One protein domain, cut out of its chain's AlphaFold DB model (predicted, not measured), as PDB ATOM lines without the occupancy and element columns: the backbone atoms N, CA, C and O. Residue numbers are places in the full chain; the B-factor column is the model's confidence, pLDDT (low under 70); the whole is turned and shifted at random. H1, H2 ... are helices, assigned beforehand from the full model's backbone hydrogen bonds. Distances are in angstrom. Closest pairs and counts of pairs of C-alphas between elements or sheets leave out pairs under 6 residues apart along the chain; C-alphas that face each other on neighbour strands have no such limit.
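Overview. This is residues 10 to 144 of the 327 residues of an uncharacterized protein of Lentzea alba (UniProt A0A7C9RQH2). Helices H2 to H5 make an up-and-down bundle, each running against the one before; H1 runs in across H5, its residues 10 to 16 sticking out. The printed part, 135 residues with five named helices, is all helix and compact: radius of gyration of the C-alphas 16.2 A, spans 52 by 36 by 21 A.

Along the chain. H1, residues 10 to 28, begins at C-alpha 10 (-24.760, 0.195, -16.804). H2 is residues 30 to 40, H3 43 to 70, 39.4 A long, H4 82 to 107, and H5 121 to 143, ending at (-39.729, -20.985, -19.366).

Arrangement. H3 and H4 form a hairpin, C-alphas 64 and 93 closest at 4.5 A; H1 touches H5 with residues 21 to 26 alone, C-alphas 25 and 129 closest at 5.8 A. Every O i to N i+4 pair is within hydrogen-bond range in H2, H4 and H5, 14 of 15 in H1, 17 of 24 in H3.

Size, cuts and confidence. Links H3 to H4 and H4 to H5 are long; residues 10 to 18 have pLDDT under 70.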
ATOM      1  N   GLY A  10     -24.896   0.336 -15.347       48.72
ATOM      2  CA  GLY A  10     -24.760   0.195 -16.804       48.72
ATOM      3  C   GLY A  10     -23.329  -0.065 -17.281       48.72
ATOM      4  O   GLY A  10     -23.111  -0.990 -18.059       48.72
ATOM      5  N   CYS A  11     -22.350   0.694 -16.781       49.69
ATOM      6  CA  CYS A  11     -20.963   0.582 -17.246       49.69
ATOM      7  C   CYS A  11     -20.316  -0.741 -16.815       49.69
ATOM      8  O   CYS A  11     -19.728  -1.428 -17.640       49.69
ATOM      9  N   ALA A  12     -20.496  -1.162 -15.560       54.97
ATOM     10  CA  ALA A  12     -19.954  -2.436 -15.077       54.97
ATOM     11  C   ALA A  12     -20.561  -3.651 -15.804       54.97
ATOM     12  O   ALA A  12     -19.857  -4.616 -16.095       54.97
ATOM     13  N   LEU A  13     -21.854  -3.596 -16.154       59.94
ATOM     14  CA  LEU A  13     -22.496  -4.646 -16.948       59.94
ATOM     15  C   LEU A  13     -22.025  -4.646 -18.405       59.94
ATOM     16  O   LEU A  13     -21.882  -5.724 -18.973       59.94
ATOM     17  N   ALA A  14     -21.748  -3.479 -18.994       60.28
ATOM     18  CA  ALA A  14     -21.174  -3.381 -20.334       60.28
ATOM     19  C   ALA A  14     -19.741  -3.938 -20.381       60.28
ATOM     20  O   ALA A  14     -19.423  -4.718 -21.274       60.28
ATOM     21  N   PHE A  15     -18.907  -3.631 -19.380       61.81
ATOM     22  CA  PHE A  15     -17.561  -4.197 -19.247       61.81
ATOM     23  C   PHE A  15     -17.590  -5.718 -19.054       61.81
ATOM     24  O   PHE A  15     -16.885  -6.438 -19.759       61.81
ATOM     25  N   LEU A  16     -18.450  -6.231 -18.169       63.81
ATOM     26  CA  LEU A  16     -18.630  -7.678 -17.998       63.81
ATOM     27  C   LEU A  16     -19.135  -8.349 -19.282       63.81
ATOM     28  O   LEU A  16     -18.661  -9.424 -19.641       63.81
ATOM     29  N   ALA A  17     -20.067  -7.713 -19.994       68.19
ATOM     30  CA  ALA A  17     -20.574  -8.218 -21.265       68.19
ATOM     31  C   ALA A  17     -19.499  -8.231 -22.361       68.19
ATOM     32  O   ALA A  17     -19.487  -9.155 -23.166       68.19
ATOM     33  N   LEU A  18     -18.584  -7.263 -22.389       68.94
ATOM     34  CA  LEU A  18     -17.547  -7.195 -23.417       68.94
ATOM     35  C   LEU A  18     -16.397  -8.178 -23.136       68.94
ATOM     36  O   LEU A  18     -16.050  -8.967 -24.011       68.94
ATOM     37  N   PHE A  19     -15.879  -8.208 -21.904       72.88
ATOM     38  CA  PHE A  19     -14.740  -9.061 -21.532       72.88
ATOM     39  C   PHE A  19     -15.089 -10.544 -21.421       72.88
ATOM     40  O   PHE A  19     -14.275 -11.389 -21.778       72.88
ATOM     41  N   PHE A  20     -16.293 -10.879 -20.953       79.88
ATOM     42  CA  PHE A  20     -16.708 -12.278 -20.830       79.88
ATOM     43  C   PHE A  20     -17.634 -12.719 -21.962       79.88
ATOM     44  O   PHE A  20     -17.649 -13.899 -22.308       79.88
ATOM     45  N   GLY A  21     -18.399 -11.802 -22.559       85.31
ATOM     46  CA  GLY A  21     -19.370 -12.155 -23.594       85.31
ATOM     47  C   GLY A  21     -18.738 -12.452 -24.949       85.31
ATOM     48  O   GLY A  21     -19.197 -13.382 -25.610       85.31
ATOM     49  N   LEU A  22     -17.681 -11.739 -25.358       88.44
ATOM     50  CA  LEU A  22     -17.012 -12.011 -26.636       88.44
ATOM     51  C   LEU A  22     -16.286 -13.369 -26.645       88.44
ATOM     52  O   LEU A  22     -16.619 -14.178 -27.515       88.44
ATOM     53  N   PRO A  23     -15.407 -13.700 -25.674       92.94
ATOM     54  CA  PRO A  23     -14.775 -15.020 -25.626       92.94
ATOM     55  C   PRO A  23     -15.796 -16.153 -25.510       92.94
ATOM     56  O   PRO A  23     -15.696 -17.162 -26.204       92.94
ATOM     57  N   LEU A  24     -16.838 -15.967 -24.691       94.00
ATOM     58  CA  LEU A  24     -17.931 -16.932 -24.592       94.00
ATOM     59  C   LEU A  24     -18.618 -17.131 -25.949       94.00
ATOM     60  O   LEU A  24     -18.878 -18.266 -26.340       94.00
ATOM     61  N   THR A  25     -18.895 -16.051 -26.681       93.75
ATOM     62  CA  THR A  25     -19.525 -16.138 -28.003       93.75
ATOM     63  C   THR A  25     -18.631 -16.875 -28.992       93.75
ATOM     64  O   THR A  25     -19.145 -17.739 -29.696       93.75
ATOM     65  N   MET A  26     -17.318 -16.610 -29.002       95.19
ATOM     66  CA  MET A  26     -16.364 -17.333 -29.853       95.19
ATOM     67  C   MET A  26     -16.423 -18.843 -29.606       95.19
ATOM     68  O   MET A  26     -16.547 -19.609 -30.559       95.19
ATOM     69  N   VAL A  27     -16.433 -19.277 -28.341       96.12
ATOM     70  CA  VAL A  27     -16.543 -20.707 -28.008       96.12
ATOM     71  C   VAL A  27     -17.907 -21.279 -28.414       96.12
ATOM     72  O   VAL A  27     -17.978 -22.381 -28.949       96.12
ATOM     73  N   LEU A  28     -19.006 -20.541 -28.218       96.12
ATOM     74  CA  LEU A  28     -20.353 -21.007 -28.582       96.12
ATOM     75  C   LEU A  28     -20.553 -21.175 -30.099       96.12
ATOM     76  O   LEU A  28     -21.373 -22.000 -30.509       96.12
ATOM     77  N   VAL A  29     -19.828 -20.420 -30.929       96.56
ATOM     78  CA  VAL A  29     -19.903 -20.503 -32.402       96.56
ATOM     79  C   VAL A  29     -18.758 -21.302 -33.030       96.56
ATOM     80  O   VAL A  29     -18.679 -21.412 -34.253       96.56
ATOM     81  N   ALA A  30     -17.883 -21.884 -32.206       96.81
ATOM     82  CA  ALA A  30     -16.757 -22.688 -32.659       96.81
ATOM     83  C   ALA A  30     -17.137 -23.843 -33.610       96.81
ATOM     84  O   ALA A  30     -16.425 -24.028 -34.600       96.81
ATOM     85  N   PRO A  31     -18.262 -24.573 -33.414       97.88
ATOM     86  CA  PRO A  31     -18.684 -25.606 -34.363       97.88
ATOM     87  C   PRO A  31     -18.876 -25.092 -35.800       97.88
ATOM     88  O   PRO A  31     -18.457 -25.754 -36.746       97.88
ATOM     89  N   ALA A  32     -19.475 -23.911 -35.981       96.19
ATOM     90  CA  ALA A  32     -19.689 -23.310 -37.296       96.19
ATOM     91  C   ALA A  32     -18.377 -22.901 -37.963       96.19
ATOM     92  O   ALA A  32     -18.231 -23.070 -39.172       96.19
ATOM     93  N   ILE A  33     -17.419 -22.387 -37.185       95.38
ATOM     94  CA  ILE A  33     -16.103 -22.017 -37.711       95.38
ATOM     95  C   ILE A  33     -15.319 -23.265 -38.130       95.38
ATOM     96  O   ILE A  33     -14.807 -23.289 -39.245       95.38
ATOM     97  N   ALA A  34     -15.300 -24.320 -37.307       96.25
ATOM     98  CA  ALA A  34     -14.670 -25.595 -37.659       96.25
ATOM     99  C   ALA A  34     -15.281 -26.201 -38.935       96.25
ATOM    100  O   ALA A  34     -14.557 -26.579 -39.853       96.25
ATOM    101  N   ALA A  35     -16.616 -26.232 -39.024       96.06
ATOM    102  CA  ALA A  35     -17.320 -26.718 -40.210       96.06
ATOM    103  C   ALA A  35     -16.982 -25.896 -41.460       96.06
ATOM    104  O   ALA A  35     -16.847 -26.452 -42.547       96.06
ATOM    105  N   ARG A  36     -16.816 -24.577 -41.311       92.94
ATOM    106  CA  ARG A  36     -16.447 -23.695 -42.418       92.94
ATOM    107  C   ARG A  36     -15.011 -23.919 -42.888       92.94
ATOM    108  O   ARG A  36     -14.807 -23.983 -44.088       92.94
ATOM    109  N   ILE A  37     -14.057 -24.115 -41.975       93.38
ATOM    110  CA  ILE A  37     -12.662 -24.450 -42.323       93.38
ATOM    111  C   ILE A  37     -12.610 -25.733 -43.164       93.38
ATOM    112  O   ILE A  37     -11.933 -25.776 -44.188       93.38
ATOM    113  N   VAL A  38     -13.370 -26.760 -42.767       95.38
ATOM    114  CA  VAL A  38     -13.462 -28.021 -43.522       95.38
ATOM    115  C   VAL A  38     -14.114 -27.814 -44.893       95.38
ATOM    116  O   VAL A  38     -13.660 -28.397 -45.871       95.38
ATOM    117  N   ALA A  39     -15.164 -26.989 -44.975       94.62
ATOM    118  CA  ALA A  39     -15.871 -26.717 -46.226       94.62
ATOM    119  C   ALA A  39     -15.057 -25.867 -47.216       94.62
ATOM    120  O   ALA A  39     -15.158 -26.087 -48.420       94.62
ATOM    121  N   ASP A  40     -14.271 -24.911 -46.715       92.06
ATOM    122  CA  ASP A  40     -13.455 -24.014 -47.538       92.06
ATOM    123  C   ASP A  40     -12.177 -24.721 -48.042       92.06
ATOM    124  O   ASP A  40     -11.663 -24.379 -49.103       92.06
ATOM    125  N   GLY A  41     -11.675 -25.736 -47.321       92.88
ATOM    126  CA  GLY A  41     -10.607 -26.628 -47.799       92.88
ATOM    127  C   GLY A  41      -9.222 -25.982 -47.944       92.88
ATOM    128  O   GLY A  41      -8.352 -26.540 -48.611       92.88
ATOM    129  N   LEU A  42      -9.002 -24.812 -47.335       92.00
ATOM    130  CA  LEU A  42      -7.746 -24.067 -47.443       92.00
ATOM    131  C   LEU A  42      -6.668 -24.644 -46.501       92.00
ATOM    132  O   LEU A  42      -6.911 -24.758 -45.295       92.00
ATOM    133  N   PRO A  43      -5.454 -24.961 -46.997       90.69
ATOM    134  CA  PRO A  43      -4.400 -25.587 -46.192       90.69
ATOM    135  C   PRO A  43      -3.897 -24.678 -45.064       90.69
ATOM    136  O   PRO A  43      -3.572 -25.160 -43.981       90.69
ATOM    137  N   GLU A  44      -3.908 -23.361 -45.278       90.38
ATOM    138  CA  GLU A  44      -3.517 -22.357 -44.281       90.38
ATOM    139  C   GLU A  44      -4.422 -22.387 -43.039       90.38
ATOM    140  O   GLU A  44      -3.984 -22.088 -41.929       90.38
ATOM    141  N   HIS A  45      -5.689 -22.780 -43.197       89.56
ATOM    142  CA  HIS A  45      -6.663 -22.800 -42.102       89.56
ATOM    143  C   HIS A  45      -6.673 -24.129 -41.339       89.56
ATOM    144  O   HIS A  45      -7.187 -24.192 -40.220       89.56
ATOM    145  N   ALA A  46      -6.073 -25.184 -41.903       90.75
ATOM    146  CA  ALA A  46      -6.032 -26.515 -41.299       90.75
ATOM    147  C   ALA A  46      -5.294 -26.528 -39.948       90.75
ATOM    148  O   ALA A  46      -5.681 -27.278 -39.050       90.75
ATOM    149  N   ALA A  47      -4.296 -25.654 -39.771       92.19
ATOM    150  CA  ALA A  47      -3.554 -25.513 -38.517       92.19
ATOM    151  C   ALA A  47      -4.456 -25.124 -37.328       92.19
ATOM    152  O   ALA A  47      -4.228 -25.578 -36.209       92.19
ATOM    153  N   TYR A  48      -5.520 -24.353 -37.577       92.56
ATOM    154  CA  TYR A  48      -6.445 -23.878 -36.541       92.56
ATOM    155  C   TYR A  48      -7.612 -24.838 -36.277       92.56
ATOM    156  O   TYR A  48      -8.361 -24.654 -35.317       92.56
ATOM    157  N   LEU A  49      -7.815 -25.864 -37.114       94.62
ATOM    158  CA  LEU A  49      -8.978 -26.749 -37.010       94.62
ATOM    159  C   LEU A  49      -9.047 -27.451 -35.645       94.62
ATOM    160  O   LEU A  49     -10.126 -27.564 -35.065       94.62
ATOM    161  N   SER A  50      -7.904 -27.886 -35.112       95.12
ATOM    162  CA  SER A  50      -7.822 -28.560 -33.810       95.12
ATOM    163  C   SER A  50      -8.310 -27.665 -32.661       95.12
ATOM    164  O   SER A  50      -9.081 -28.121 -31.816       95.12
ATOM    165  N   GLU A  51      -7.944 -26.382 -32.660       94.88
ATOM    166  CA  GLU A  51      -8.373 -25.395 -31.662       94.88
ATOM    167  C   GLU A  51      -9.892 -25.174 -31.708       94.88
ATOM    168  O   GLU A  51     -10.572 -25.188 -30.677       94.88
ATOM    169  N   TRP A  52     -10.454 -25.049 -32.914       95.31
ATOM    170  CA  TRP A  52     -11.896 -24.879 -33.097       95.31
ATOM    171  C   TRP A  52     -12.693 -26.142 -32.754       95.31
ATOM    172  O   TRP A  52     -13.810 -26.031 -32.245       95.31
ATOM    173  N   LEU A  53     -12.131 -27.338 -32.949       96.25
ATOM    174  CA  LEU A  53     -12.738 -28.596 -32.498       96.25
ATOM    175  C   LEU A  53     -12.784 -28.693 -30.966       96.25
ATOM    176  O   LEU A  53     -13.806 -29.108 -30.411       96.25
ATOM    177  N   TRP A  54     -11.740 -28.238 -30.267       96.12
ATOM    178  CA  TRP A  54     -11.778 -28.099 -28.807       96.12
ATOM    179  C   TRP A  54     -12.846 -27.098 -28.362       96.12
ATOM    180  O   TRP A  54     -13.649 -27.401 -27.473       96.12
ATOM    181  N   GLY A  55     -12.925 -25.942 -29.026       95.19
ATOM    182  CA  GLY A  55     -13.997 -24.970 -28.806       95.19
ATOM    183  C   GLY A  55     -15.385 -25.585 -29.008       95.19
ATOM    184  O   GLY A  55     -16.278 -25.392 -28.181       95.19
ATOM    185  N   ALA A  56     -15.561 -26.399 -30.052       95.56
ATOM    186  CA  ALA A  56     -16.810 -27.091 -30.340       95.56
ATOM    187  C   ALA A  56     -17.199 -28.075 -29.227       95.56
ATOM    188  O   ALA A  56     -18.357 -28.076 -28.799       95.56
ATOM    189  N   ALA A  57     -16.250 -28.845 -28.688       95.75
ATOM    190  CA  ALA A  57     -16.497 -29.742 -27.557       95.75
ATOM    191  C   ALA A  57     -16.939 -28.975 -26.294       95.75
ATOM    192  O   ALA A  57     -17.892 -29.368 -25.616       95.75
ATOM    193  N   VAL A  58     -16.299 -27.835 -26.008       96.62
ATOM    194  CA  VAL A  58     -16.608 -26.985 -24.843       96.62
ATOM    195  C   VAL A  58     -17.901 -26.172 -25.032       96.62
ATOM    196  O   VAL A  58     -18.565 -25.808 -24.053       96.62
ATOM    197  N   SER A  59     -18.327 -25.931 -26.274       96.25
ATOM    198  CA  SER A  59     -19.536 -25.159 -26.584       96.25
ATOM    199  C   SER A  59     -20.808 -25.770 -25.980       96.25
ATOM    200  O   SER A  59     -21.676 -25.041 -25.495       96.25
ATOM    201  N   VAL A  60     -20.902 -27.105 -25.919       96.06
ATOM    202  CA  VAL A  60     -22.069 -27.834 -25.396       96.06
ATOM    203  C   VAL A  60     -22.321 -27.544 -23.908       96.06
ATOM    204  O   VAL A  60     -23.405 -27.042 -23.580       96.06
ATOM    205  N   PRO A  61     -21.374 -27.796 -22.979       96.62
ATOM    206  CA  PRO A  61     -21.581 -27.477 -21.567       96.62
ATOM    207  C   PRO A  61     -21.771 -25.973 -21.322       96.62
ATOM    208  O   PRO A  61     -22.612 -25.599 -20.498       96.62
ATOM    209  N   LEU A  62     -21.077 -25.096 -22.058       95.06
ATOM    210  CA  LEU A  62     -21.261 -23.645 -21.936       95.06
ATOM    211  C   LEU A  62     -22.638 -23.179 -22.417       95.06
ATOM    212  O   LEU A  62     -23.249 -22.316 -21.779       95.06
ATOM    213  N   GLY A  63     -23.180 -23.776 -23.479       94.62
ATOM    214  CA  GLY A  63     -24.542 -23.519 -23.944       94.62
ATOM    215  C   GLY A  63     -25.576 -23.909 -22.885       94.62
ATOM    216  O   GLY A  63     -26.482 -23.133 -22.566       94.62
ATOM    217  N   VAL A  64     -25.398 -25.073 -22.250       95.81
ATOM    218  CA  VAL A  64     -26.242 -25.533 -21.133       95.81
ATOM    219  C   VAL A  64     -26.161 -24.591 -19.931       95.81
ATOM    220  O   VAL A  64     -27.195 -24.255 -19.342       95.81
ATOM    221  N   LEU A  65     -24.959 -24.141 -19.561       93.75
ATOM    222  CA  LEU A  65     -24.759 -23.185 -18.470       93.75
ATOM    223  C   LEU A  65     -25.396 -21.829 -18.783       93.75
ATOM    224  O   LEU A  65     -26.116 -21.296 -17.940       93.75
ATOM    225  N   SER A  66     -25.220 -21.320 -20.001       92.69
ATOM    226  CA  SER A  66     -25.803 -20.052 -20.457       92.69
ATOM    227  C   SER A  66     -27.327 -20.077 -20.363       92.69
ATOM    228  O   SER A  66     -27.937 -19.202 -19.739       92.69
ATOM    229  N   VAL A  67     -27.957 -21.145 -20.866       93.75
ATOM    230  CA  VAL A  67     -29.399 -21.361 -20.698       93.75
ATOM    231  C   VAL A  67     -29.752 -21.446 -19.215       93.75
ATOM    232  O   VAL A  67     -30.668 -20.763 -18.760       93.75
ATOM    233  N   ARG A  68     -29.020 -22.229 -18.415       92.75
ATOM    234  CA  ARG A  68     -29.277 -22.353 -16.973       92.75
ATOM    235  C   ARG A  68     -29.255 -20.995 -16.269       92.75
ATOM    236  O   ARG A  68     -30.115 -20.789 -15.410       92.75
ATOM    237  N   PHE A  69     -28.314 -20.108 -16.586       88.94
ATOM    238  CA  PHE A  69     -28.218 -18.765 -16.003       88.94
ATOM    239  C   PHE A  69     -29.351 -17.843 -16.461       88.94
ATOM    240  O   PHE A  69     -29.916 -17.133 -15.630       88.94
ATOM    241  N   ALA A  70     -29.742 -17.908 -17.735       88.25
ATOM    242  CA  ALA A  70     -30.850 -17.115 -18.268       88.25
ATOM    243  C   ALA A  70     -32.225 -17.549 -17.722       88.25
ATOM    244  O   ALA A  70     -33.122 -16.723 -17.524       88.25
ATOM    245  N   LEU A  71     -32.415 -18.846 -17.451       88.69
ATOM    246  CA  LEU A  71     -33.677 -19.369 -16.931       88.69
ATOM    247  C   LEU A  71     -33.912 -18.973 -15.464       88.69
ATOM    248  O   LEU A  71     -33.059 -19.142 -14.586       88.69
ATOM    249  N   LYS A  72     -35.134 -18.509 -15.161       79.38
ATOM    250  CA  LYS A  72     -35.525 -18.103 -13.802       79.38
ATOM    251  C   LYS A  72     -35.410 -19.271 -12.822       79.38
ATOM    252  O   LYS A  72     -35.814 -20.391 -13.128       79.38
ATOM    253  N   ARG A  73     -34.991 -18.989 -11.578       76.44
ATOM    254  CA  ARG A  73     -34.915 -19.990 -10.488       76.44
ATOM    255  C   ARG A  73     -36.211 -20.803 -10.317       76.44
ATOM    256  O   ARG A  73     -36.138 -21.998 -10.067       76.44
ATOM    257  N   ASN A  74     -37.366 -20.171 -10.537       72.81
ATOM    258  CA  ASN A  74     -38.701 -20.769 -10.403       72.81
ATOM    259  C   ASN A  74     -39.350 -21.188 -11.741       72.81
ATOM    260  O   ASN A  74     -40.569 -21.339 -11.807       72.81
ATOM    261  N   GLY A  75     -38.566 -21.316 -12.813       76.19
ATOM    262  CA  GLY A  75     -39.046 -21.674 -14.148       76.19
ATOM    263  C   GLY A  75     -39.471 -23.140 -14.314       76.19
ATOM    264  O   GLY A  75     -39.254 -23.974 -13.429       76.19
ATOM    265  N   ARG A  76     -40.099 -23.461 -15.456       77.69
ATOM    266  CA  ARG A  76     -40.645 -24.796 -15.777       77.69
ATOM    267  C   ARG A  76     -39.580 -25.887 -15.690       77.69
ATOM    268  O   ARG A  76     -39.870 -26.951 -15.149       77.69
ATOM    269  N   VAL A  77     -38.383 -25.623 -16.214       79.94
ATOM    270  CA  VAL A  77     -37.296 -26.611 -16.326       79.94
ATOM    271  C   VAL A  77     -36.632 -26.903 -14.980       79.94
ATOM    272  O   VAL A  77     -36.253 -28.036 -14.709       79.94
ATOM    273  N   ARG A  78     -36.510 -25.916 -14.085       77.44
ATOM    274  CA  ARG A  78     -35.792 -26.114 -12.810       77.44
ATOM    275  C   ARG A  78     -36.564 -26.934 -11.773       77.44
ATOM    276  O   ARG A  78     -35.928 -27.489 -10.884       77.44
ATOM    277  N   ARG A  79     -37.897 -27.013 -11.887       76.25
ATOM    278  CA  ARG A  79     -38.771 -27.773 -10.971       76.25
ATOM    279  C   ARG A  79     -39.060 -29.211 -11.413       76.25
ATOM    280  O   ARG A  79     -39.719 -29.931 -10.673       76.25
ATOM    281  N   SER A  80     -38.643 -29.631 -12.607       83.25
ATOM    282  CA  SER A  80     -38.791 -31.035 -13.005       83.25
ATOM    283  C   SER A  80     -37.781 -31.928 -12.280       83.25
ATOM    284  O   SER A  80     -36.745 -31.444 -11.828       83.25
ATOM    285  N   ALA A  81     -38.064 -33.235 -12.229       89.75
ATOM    286  CA  ALA A  81     -37.117 -34.250 -11.764       89.75
ATOM    287  C   ALA A  81     -35.734 -34.063 -12.417       89.75
ATOM    288  O   ALA A  81     -35.660 -33.631 -13.571       89.75
ATOM    289  N   LEU A  82     -34.660 -34.390 -11.691       90.31
ATOM    290  CA  LEU A  82     -33.272 -34.096 -12.080       90.31
ATOM    291  C   LEU A  82     -32.952 -34.500 -13.526       90.31
ATOM    292  O   LEU A  82     -32.458 -33.671 -14.286       90.31
ATOM    293  N   VAL A  83     -33.326 -35.716 -13.932       91.75
ATOM    294  CA  VAL A  83     -33.102 -36.224 -15.299       91.75
ATOM    295  C   VAL A  83     -33.829 -35.366 -16.342       91.75
ATOM    296  O   VAL A  83     -33.214 -34.850 -17.273       91.75
ATOM    297  N   LYS A  84     -35.131 -35.109 -16.147       90.94
ATOM    298  CA  LYS A  84     -35.937 -34.259 -17.047       90.94
ATOM    299  C   LYS A  84     -35.437 -32.811 -17.082       90.94
ATOM    300  O   LYS A  84     -35.541 -32.150 -18.114       90.94
ATOM    301  N   ARG A  85     -34.892 -32.315 -15.967       91.44
ATOM    302  CA  ARG A  85     -34.312 -30.973 -15.860       91.44
ATOM    303  C   ARG A  85     -33.048 -30.856 -16.702       91.44
ATOM    304  O   ARG A  85     -32.946 -29.911 -17.479       91.44
ATOM    305  N   TRP A  86     -32.105 -31.781 -16.547       93.25
ATOM    306  CA  TRP A  86     -30.855 -31.767 -17.306       93.25
ATOM    307  C   TRP A  86     -31.092 -31.999 -18.792       93.25
ATOM    308  O   TRP A  86     -30.602 -31.208 -19.589       93.25
ATOM    309  N   LEU A  87     -31.945 -32.960 -19.161       94.75
ATOM    310  CA  LEU A  87     -32.339 -33.167 -20.556       94.75
ATOM    311  C   LEU A  87     -33.001 -31.909 -21.144       94.75
ATOM    312  O   LEU A  87     -32.672 -31.476 -22.242       94.75
ATOM    313  N   GLY A  88     -33.892 -31.260 -20.388       92.06
ATOM    314  CA  GLY A  88     -34.538 -30.021 -20.813       92.06
ATOM    315  C   GLY A  88     -33.580 -28.832 -20.963       92.06
ATOM    316  O   GLY A  88     -33.812 -27.983 -21.826       92.06
ATOM    317  N   LEU A  89     -32.534 -28.747 -20.137       93.69
ATOM    318  CA  LEU A  89     -31.469 -27.753 -20.292       93.69
ATOM    319  C   LEU A  89     -30.581 -28.078 -21.496       93.69
ATOM    320  O   LEU A  89     -30.269 -27.166 -22.252       93.69
ATOM    321  N   LEU A  90     -30.246 -29.354 -21.703       95.69
ATOM    322  CA  LEU A  90     -29.447 -29.832 -22.828       95.69
ATOM    323  C   LEU A  90     -30.127 -29.539 -24.164       95.69
ATOM    324  O   LEU A  90     -29.537 -28.864 -24.994       95.69
ATOM    325  N   VAL A  91     -31.396 -29.917 -24.335       96.00
ATOM    326  CA  VAL A  91     -32.157 -29.641 -25.568       96.00
ATOM    327  C   VAL A  91     -32.208 -28.140 -25.880       96.00
ATOM    328  O   VAL A  91     -32.061 -27.733 -27.027       96.00
ATOM    329  N   ARG A  92     -32.385 -27.289 -24.862       94.12
ATOM    330  CA  ARG A  92     -32.398 -25.828 -25.046       94.12
ATOM    331  C   ARG A  92     -31.008 -25.259 -25.327       94.12
ATOM    332  O   ARG A  92     -30.905 -24.322 -26.109       94.12
ATOM    333  N   GLY A  93     -29.973 -25.809 -24.694       95.69
ATOM    334  CA  GLY A  93     -28.578 -25.470 -24.962       95.69
ATOM    335  C   GLY A  93     -28.197 -25.810 -26.400       95.69
ATOM    336  O   GLY A  93     -27.669 -24.958 -27.101       95.69
ATOM    337  N   LEU A  94     -28.574 -27.000 -26.876       96.62
ATOM    338  CA  LEU A  94     -28.411 -27.400 -28.273       96.62
ATOM    339  C   LEU A  94     -29.202 -26.497 -29.223       96.62
ATOM    340  O   LEU A  94     -28.670 -26.102 -30.251       96.62
ATOM    341  N   GLY A  95     -30.431 -26.108 -28.870       96.44
ATOM    342  CA  GLY A  95     -31.208 -25.146 -29.658       96.44
ATOM    343  C   GLY A  95     -30.536 -23.772 -29.772       96.44
ATOM    344  O   GLY A  95     -30.502 -23.197 -30.855       96.44
ATOM    345  N   LEU A  96     -29.959 -23.261 -28.677       96.31
ATOM    346  CA  LEU A  96     -29.166 -22.027 -28.685       96.31
ATOM    347  C   LEU A  96     -27.954 -22.152 -29.616       96.31
ATOM    348  O   LEU A  96     -27.761 -21.297 -30.479       96.31
ATOM    349  N   LEU A  97     -27.174 -23.226 -29.457       97.06
ATOM    350  CA  LEU A  97     -25.997 -23.487 -30.280       97.06
ATOM    351  C   LEU A  97     -26.373 -23.615 -31.756       97.06
ATOM    352  O   LEU A  97     -25.741 -22.972 -32.583       97.06
ATOM    353  N   ALA A  98     -27.420 -24.371 -32.087       97.06
ATOM    354  CA  ALA A  98     -27.873 -24.551 -33.461       97.06
ATOM    355  C   ALA A  98     -28.201 -23.209 -34.131       97.06
ATOM    356  O   ALA A  98     -27.689 -22.929 -35.208       97.06
ATOM    357  N   VAL A  99     -28.985 -22.342 -33.477       97.25
ATOM    358  CA  VAL A  99     -29.351 -21.031 -34.043       97.25
ATOM    359  C   VAL A  99     -28.123 -20.140 -34.245       97.25
ATOM    360  O   VAL A  99     -27.970 -19.543 -35.309       97.25
ATOM    361  N   MET A 100     -27.231 -20.064 -33.252       96.94
ATOM    362  CA  MET A 100     -26.019 -19.243 -33.355       96.94
ATOM    363  C   MET A 100     -25.060 -19.760 -34.437       96.94
ATOM    364  O   MET A 100     -24.532 -18.969 -35.214       96.94
ATOM    365  N   ASN A 101     -24.855 -21.077 -34.512       97.12
ATOM    366  CA  ASN A 101     -23.937 -21.694 -35.467       97.12
ATOM    367  C   ASN A 101     -24.479 -21.637 -36.902       97.12
ATOM    368  O   ASN A 101     -23.721 -21.315 -37.808       97.12
ATOM    369  N   VAL A 102     -25.784 -21.845 -37.118       97.19
ATOM    370  CA  VAL A 102     -26.412 -21.642 -38.439       97.19
ATOM    371  C   VAL A 102     -26.256 -20.192 -38.890       97.19
ATOM    372  O   VAL A 102     -25.878 -19.947 -40.031       97.19
ATOM    373  N   PHE A 103     -26.489 -19.225 -37.997       96.31
ATOM    374  CA  PHE A 103     -26.293 -17.813 -38.323       96.31
ATOM    375  C   PHE A 103     -24.848 -17.515 -38.742       96.31
ATOM    376  O   PHE A 103     -24.634 -16.920 -39.796       96.31
ATOM    377  N   VAL A 104     -23.861 -17.938 -37.945       95.38
ATOM    378  CA  VAL A 104     -22.441 -17.706 -38.251       95.38
ATOM    379  C   VAL A 104     -22.033 -18.395 -39.549       95.38
ATOM    380  O   VAL A 104     -21.373 -17.773 -40.373       95.38
ATOM    381  N   PHE A 105     -22.474 -19.634 -39.771       94.94
ATOM    382  CA  PHE A 105     -22.161 -20.385 -40.986       94.94
ATOM    383  C   PHE A 105     -22.716 -19.713 -42.251       94.94
ATOM    384  O   PHE A 105     -22.014 -19.619 -43.250       94.94
ATOM    385  N   VAL A 106     -23.954 -19.208 -42.205       95.31
ATOM    386  CA  VAL A 106     -24.609 -18.558 -43.357       95.31
ATOM    387  C   VAL A 106     -24.070 -17.149 -43.613       95.31
ATOM    388  O   VAL A 106     -24.002 -16.714 -44.758       95.31
ATOM    389  N   THR A 107     -23.714 -16.408 -42.560       93.88
ATOM    390  CA  THR A 107     -23.285 -15.003 -42.694       93.88
ATOM    391  C   THR A 107     -21.790 -14.830 -42.924       93.88
ATOM    392  O   THR A 107     -21.379 -13.778 -43.418       93.88
ATOM    393  N   LYS A 108     -20.971 -15.838 -42.600       91.56
ATOM    394  CA  LYS A 108     -19.540 -15.823 -42.897       91.56
ATOM    395  C   LYS A 108     -19.319 -16.009 -44.402       91.56
ATOM    396  O   LYS A 108     -19.705 -17.021 -44.988       91.56
ATOM    397  N   LYS A 109     -18.670 -15.029 -45.031       89.69
ATOM    398  CA  LYS A 109     -18.248 -15.116 -46.436       89.69
ATOM    399  C   LYS A 109     -17.233 -16.260 -46.618       89.69
ATOM    400  O   LYS A 109     -16.531 -16.587 -45.661       89.69
ATOM    401  N   PRO A 110     -17.202 -16.928 -47.785       87.75
ATOM    402  CA  PRO A 110     -16.151 -17.903 -48.086       87.75
ATOM    403  C   PRO A 110     -14.795 -17.206 -48.021       87.75
ATOM    404  O   PRO A 110     -14.677 -16.075 -48.493       87.75
ATOM    405  N   ALA A 111     -13.818 -17.852 -47.392       85.50
ATOM    406  CA  ALA A 111     -12.490 -17.278 -47.284       85.50
ATOM    407  C   ALA A 111     -11.799 -17.232 -48.652       85.50
ATOM    408  O   ALA A 111     -11.928 -18.157 -49.457       85.50
ATOM    409  N   SER A 112     -11.057 -16.156 -48.898       85.88
ATOM    410  CA  SER A 112     -10.148 -16.049 -50.036       85.88
ATOM    411  C   SER A 112      -8.714 -16.414 -49.623       85.88
ATOM    412  O   SER A 112      -8.361 -16.345 -48.445       85.88
ATOM    413  N   ALA A 113      -7.891 -16.873 -50.571       82.56
ATOM    414  CA  ALA A 113      -6.498 -17.228 -50.287       82.56
ATOM    415  C   ALA A 113      -5.720 -15.996 -49.785       82.56
ATOM    416  O   ALA A 113      -5.783 -14.939 -50.414       82.56
ATOM    417  N   GLY A 114      -4.996 -16.134 -48.670       79.50
ATOM    418  CA  GLY A 114      -4.263 -15.040 -48.023       79.50
ATOM    419  C   GLY A 114      -5.067 -14.203 -47.017       79.50
ATOM    420  O   GLY A 114      -4.485 -13.342 -46.362       79.50
ATOM    421  N   GLU A 115      -6.369 -14.454 -46.850       82.62
ATOM    422  CA  GLU A 115      -7.211 -13.794 -45.844       82.62
ATOM    423  C   GLU A 115      -7.170 -14.581 -44.522       82.62
ATOM    424  O   GLU A 115      -7.326 -15.813 -44.491       82.62
ATOM    425  N   HIS A 116      -6.957 -13.895 -43.396       78.88
ATOM    426  CA  HIS A 116      -7.064 -14.540 -42.094       78.88
ATOM    427  C   HIS A 116      -8.509 -14.978 -41.850       78.88
ATOM    428  O   HIS A 116      -9.482 -14.315 -42.208       78.88
ATOM    429  N   VAL A 117      -8.658 -16.089 -41.124       72.44
ATOM    430  CA  VAL A 117      -9.948 -16.719 -40.777       72.44
ATOM    431  C   VAL A 117     -10.950 -15.733 -40.127       72.44
ATOM    432  O   VAL A 117     -12.152 -16.031 -40.075       72.44
ATOM    433  N   ILE A 118     -10.464 -14.591 -39.609       75.44
ATOM    434  CA  ILE A 118     -11.155 -13.632 -38.736       75.44
ATOM    435  C   ILE A 118     -10.883 -12.157 -39.143       75.44
ATOM    436  O   ILE A 118     -10.965 -11.282 -38.290       75.44
ATOM    437  N   ASP A 119     -10.590 -11.828 -40.405       70.44
ATOM    438  CA  ASP A 119     -10.267 -10.424 -40.764       70.44
ATOM    439  C   ASP A 119     -11.425  -9.423 -40.541       70.44
ATOM    440  O   ASP A 119     -11.192  -8.256 -40.240       70.44
ATOM    441  N   ASP A 120     -12.678  -9.899 -40.523       72.00
ATOM    442  CA  ASP A 120     -13.886  -9.108 -40.207       72.00
ATOM    443  C   ASP A 120     -14.641  -9.645 -38.964       72.00
ATOM    444  O   ASP A 120     -15.849  -9.452 -38.759       72.00
ATOM    445  N   GLY A 121     -13.940 -10.405 -38.115       76.56
ATOM    446  CA  GLY A 121     -14.592 -11.271 -37.132       76.56
ATOM    447  C   GLY A 121     -15.312 -10.548 -36.000       76.56
ATOM    448  O   GLY A 121     -16.317 -11.057 -35.503       76.56
ATOM    449  N   MET A 122     -14.869  -9.352 -35.603       88.50
ATOM    450  CA  MET A 122     -15.488  -8.642 -34.477       88.50
ATOM    451  C   MET A 122     -16.966  -8.332 -34.753       88.50
ATOM    452  O   MET A 122     -17.821  -8.585 -33.901       88.50
ATOM    453  N   GLY A 123     -17.294  -7.865 -35.963       90.31
ATOM    454  CA  GLY A 123     -18.677  -7.595 -36.361       90.31
ATOM    455  C   GLY A 123     -19.541  -8.859 -36.381       90.31
ATOM    456  O   GLY A 123     -20.682  -8.843 -35.907       90.31
ATOM    457  N   LEU A 124     -18.986  -9.972 -36.871       91.75
ATOM    458  CA  LEU A 124     -19.650 -11.276 -36.901       91.75
ATOM    459  C   LEU A 124     -19.962 -11.788 -35.487       91.75
ATOM    460  O   LEU A 124     -21.105 -12.162 -35.207       91.75
ATOM    461  N   PHE A 125     -18.986 -11.747 -34.573       92.06
ATOM    462  CA  PHE A 125     -19.166 -12.204 -33.194       92.06
ATOM    463  C   PHE A 125     -20.131 -11.316 -32.408       92.06
ATOM    464  O   PHE A 125     -20.964 -11.841 -31.674       92.06
ATOM    465  N   VAL A 126     -20.102  -9.991 -32.596       92.56
ATOM    466  CA  VAL A 126     -21.081  -9.088 -31.965       92.56
ATOM    467  C   VAL A 126     -22.504  -9.429 -32.418       92.56
ATOM    468  O   VAL A 126     -23.404  -9.556 -31.585       92.56
ATOM    469  N   ARG A 127     -22.727  -9.648 -33.720       94.06
ATOM    470  CA  ARG A 127     -24.050 -10.044 -34.239       94.06
ATOM    471  C   ARG A 127     -24.486 -11.414 -33.716       94.06
ATOM    472  O   ARG A 127     -25.634 -11.567 -33.297       94.06
ATOM    473  N   ALA A 128     -23.576 -12.386 -33.673       94.62
ATOM    474  CA  ALA A 128     -23.854 -13.706 -33.112       94.62
ATOM    475  C   ALA A 128     -24.208 -13.630 -31.615       94.62
ATOM    476  O   ALA A 128     -25.158 -14.282 -31.176       94.62
ATOM    477  N   ALA A 129     -23.513 -12.787 -30.845       93.62
ATOM    478  CA  ALA A 129     -23.806 -12.545 -29.434       93.62
ATOM    479  C   ALA A 129     -25.218 -11.967 -29.247       93.62
ATOM    480  O   ALA A 129     -25.975 -12.450 -28.403       93.62
ATOM    481  N   LEU A 130     -25.610 -10.982 -30.065       93.69
ATOM    482  CA  LEU A 130     -26.960 -10.405 -30.033       93.69
ATOM    483  C   LEU A 130     -28.043 -11.453 -30.321       93.69
ATOM    484  O   LEU A 130     -29.064 -11.487 -29.632       93.69
ATOM    485  N   ILE A 131     -27.807 -12.345 -31.285       95.31
ATOM    486  CA  ILE A 131     -28.716 -13.460 -31.586       95.31
ATOM    487  C   ILE A 131     -28.788 -14.436 -30.415       95.31
ATOM    488  O   ILE A 131     -29.886 -14.815 -30.004       95.31
ATOM    489  N   GLY A 132     -27.648 -14.790 -29.817       93.69
ATOM    490  CA  GLY A 132     -27.605 -15.622 -28.616       93.69
ATOM    491  C   GLY A 132     -28.415 -15.018 -27.464       93.69
ATOM    492  O   GLY A 132     -29.244 -15.702 -26.859       93.69
ATOM    493  N   VAL A 133     -28.263 -13.714 -27.210       93.00
ATOM    494  CA  VAL A 133     -29.057 -12.978 -26.212       93.00
ATOM    495  C   VAL A 133     -30.547 -13.012 -26.555       93.00
ATOM    496  O   VAL A 133     -31.363 -13.301 -25.676       93.00
ATOM    497  N   ALA A 134     -30.925 -12.775 -27.814       92.56
ATOM    498  CA  ALA A 134     -32.320 -12.821 -28.250       92.56
ATOM    499  C   ALA A 134     -32.945 -14.208 -28.019       92.56
ATOM    500  O   ALA A 134     -34.026 -14.311 -27.433       92.56
ATOM    501  N   VAL A 135     -32.239 -15.284 -28.385       94.69
ATOM    502  CA  VAL A 135     -32.670 -16.669 -28.137       94.69
ATOM    503  C   VAL A 135     -32.813 -16.938 -26.639       94.69
ATOM    504  O   VAL A 135     -33.830 -17.479 -26.204       94.69
ATOM    505  N   LEU A 136     -31.848 -16.515 -25.818       92.69
ATOM    506  CA  LEU A 136     -31.917 -16.664 -24.361       92.69
ATOM    507  C   LEU A 136     -33.108 -15.906 -23.757       92.69
ATOM    508  O   LEU A 136     -33.769 -16.434 -22.859       92.69
ATOM    509  N   VAL A 137     -33.436 -14.712 -24.259       88.88
ATOM    510  CA  VAL A 137     -34.629 -13.954 -23.847       88.88
ATOM    511  C   VAL A 137     -35.904 -14.709 -24.217       88.88
ATOM    512  O   VAL A 137     -36.779 -14.864 -23.361       88.88
ATOM    513  N   VAL A 138     -36.008 -15.235 -25.441       90.56
ATOM    514  CA  VAL A 138     -37.154 -16.049 -25.883       90.56
ATOM    515  C   VAL A 138     -37.300 -17.300 -25.013       90.56
ATOM    516  O   VAL A 138     -38.387 -17.565 -24.493       90.56
ATOM    517  N   LEU A 139     -36.207 -18.025 -24.758       89.94
ATOM    518  CA  LEU A 139     -36.190 -19.191 -23.872       89.94
ATOM    519  C   LEU A 139     -36.606 -18.830 -22.442       89.94
ATOM    520  O   LEU A 139     -37.406 -19.542 -21.834       89.94
ATOM    521  N   ALA A 140     -36.112 -17.713 -21.902       87.56
ATOM    522  CA  ALA A 140     -36.462 -17.240 -20.566       87.56
ATOM    523  C   ALA A 140     -37.921 -16.773 -20.469       87.56
ATOM    524  O   ALA A 140     -38.545 -16.922 -19.414       87.56
ATOM    525  N   LEU A 141     -38.487 -16.202 -21.536       83.94
ATOM    526  CA  LEU A 141     -39.905 -15.852 -21.619       83.94
ATOM    527  C   LEU A 141     -40.781 -17.101 -21.716       83.94
ATOM    528  O   LEU A 141     -41.807 -17.165 -21.043       83.94
ATOM    529  N   TRP A 142     -40.351 -18.105 -22.476       85.19
ATOM    530  CA  TRP A 142     -41.059 -19.373 -22.617       85.19
ATOM    531  C   TRP A 142     -41.016 -20.236 -21.345       85.19
ATOM    532  O   TRP A 142     -42.004 -20.870 -20.975       85.19
ATOM    533  N   ASP A 143     -39.893 -20.234 -20.619       85.06
ATOM    534  CA  ASP A 143     -39.729 -20.985 -19.366       85.06
ATOM    535  C   ASP A 143     -40.481 -20.362 -18.177       85.06
ATOM    536  O   ASP A 143     -40.723 -21.029 -17.161       85.06
ATOM    537  N   ARG A 144     -40.910 -19.095 -18.292       76.88
ATOM    538  CA  ARG A 144     -41.834 -18.491 -17.326       76.88
ATOM    539  C   ARG A 144     -43.157 -19.250 -17.384       76.88
ATOM    540  O   ARG A 144     -44.039 -18.928 -18.173       76.88
TER     541      ARG A 144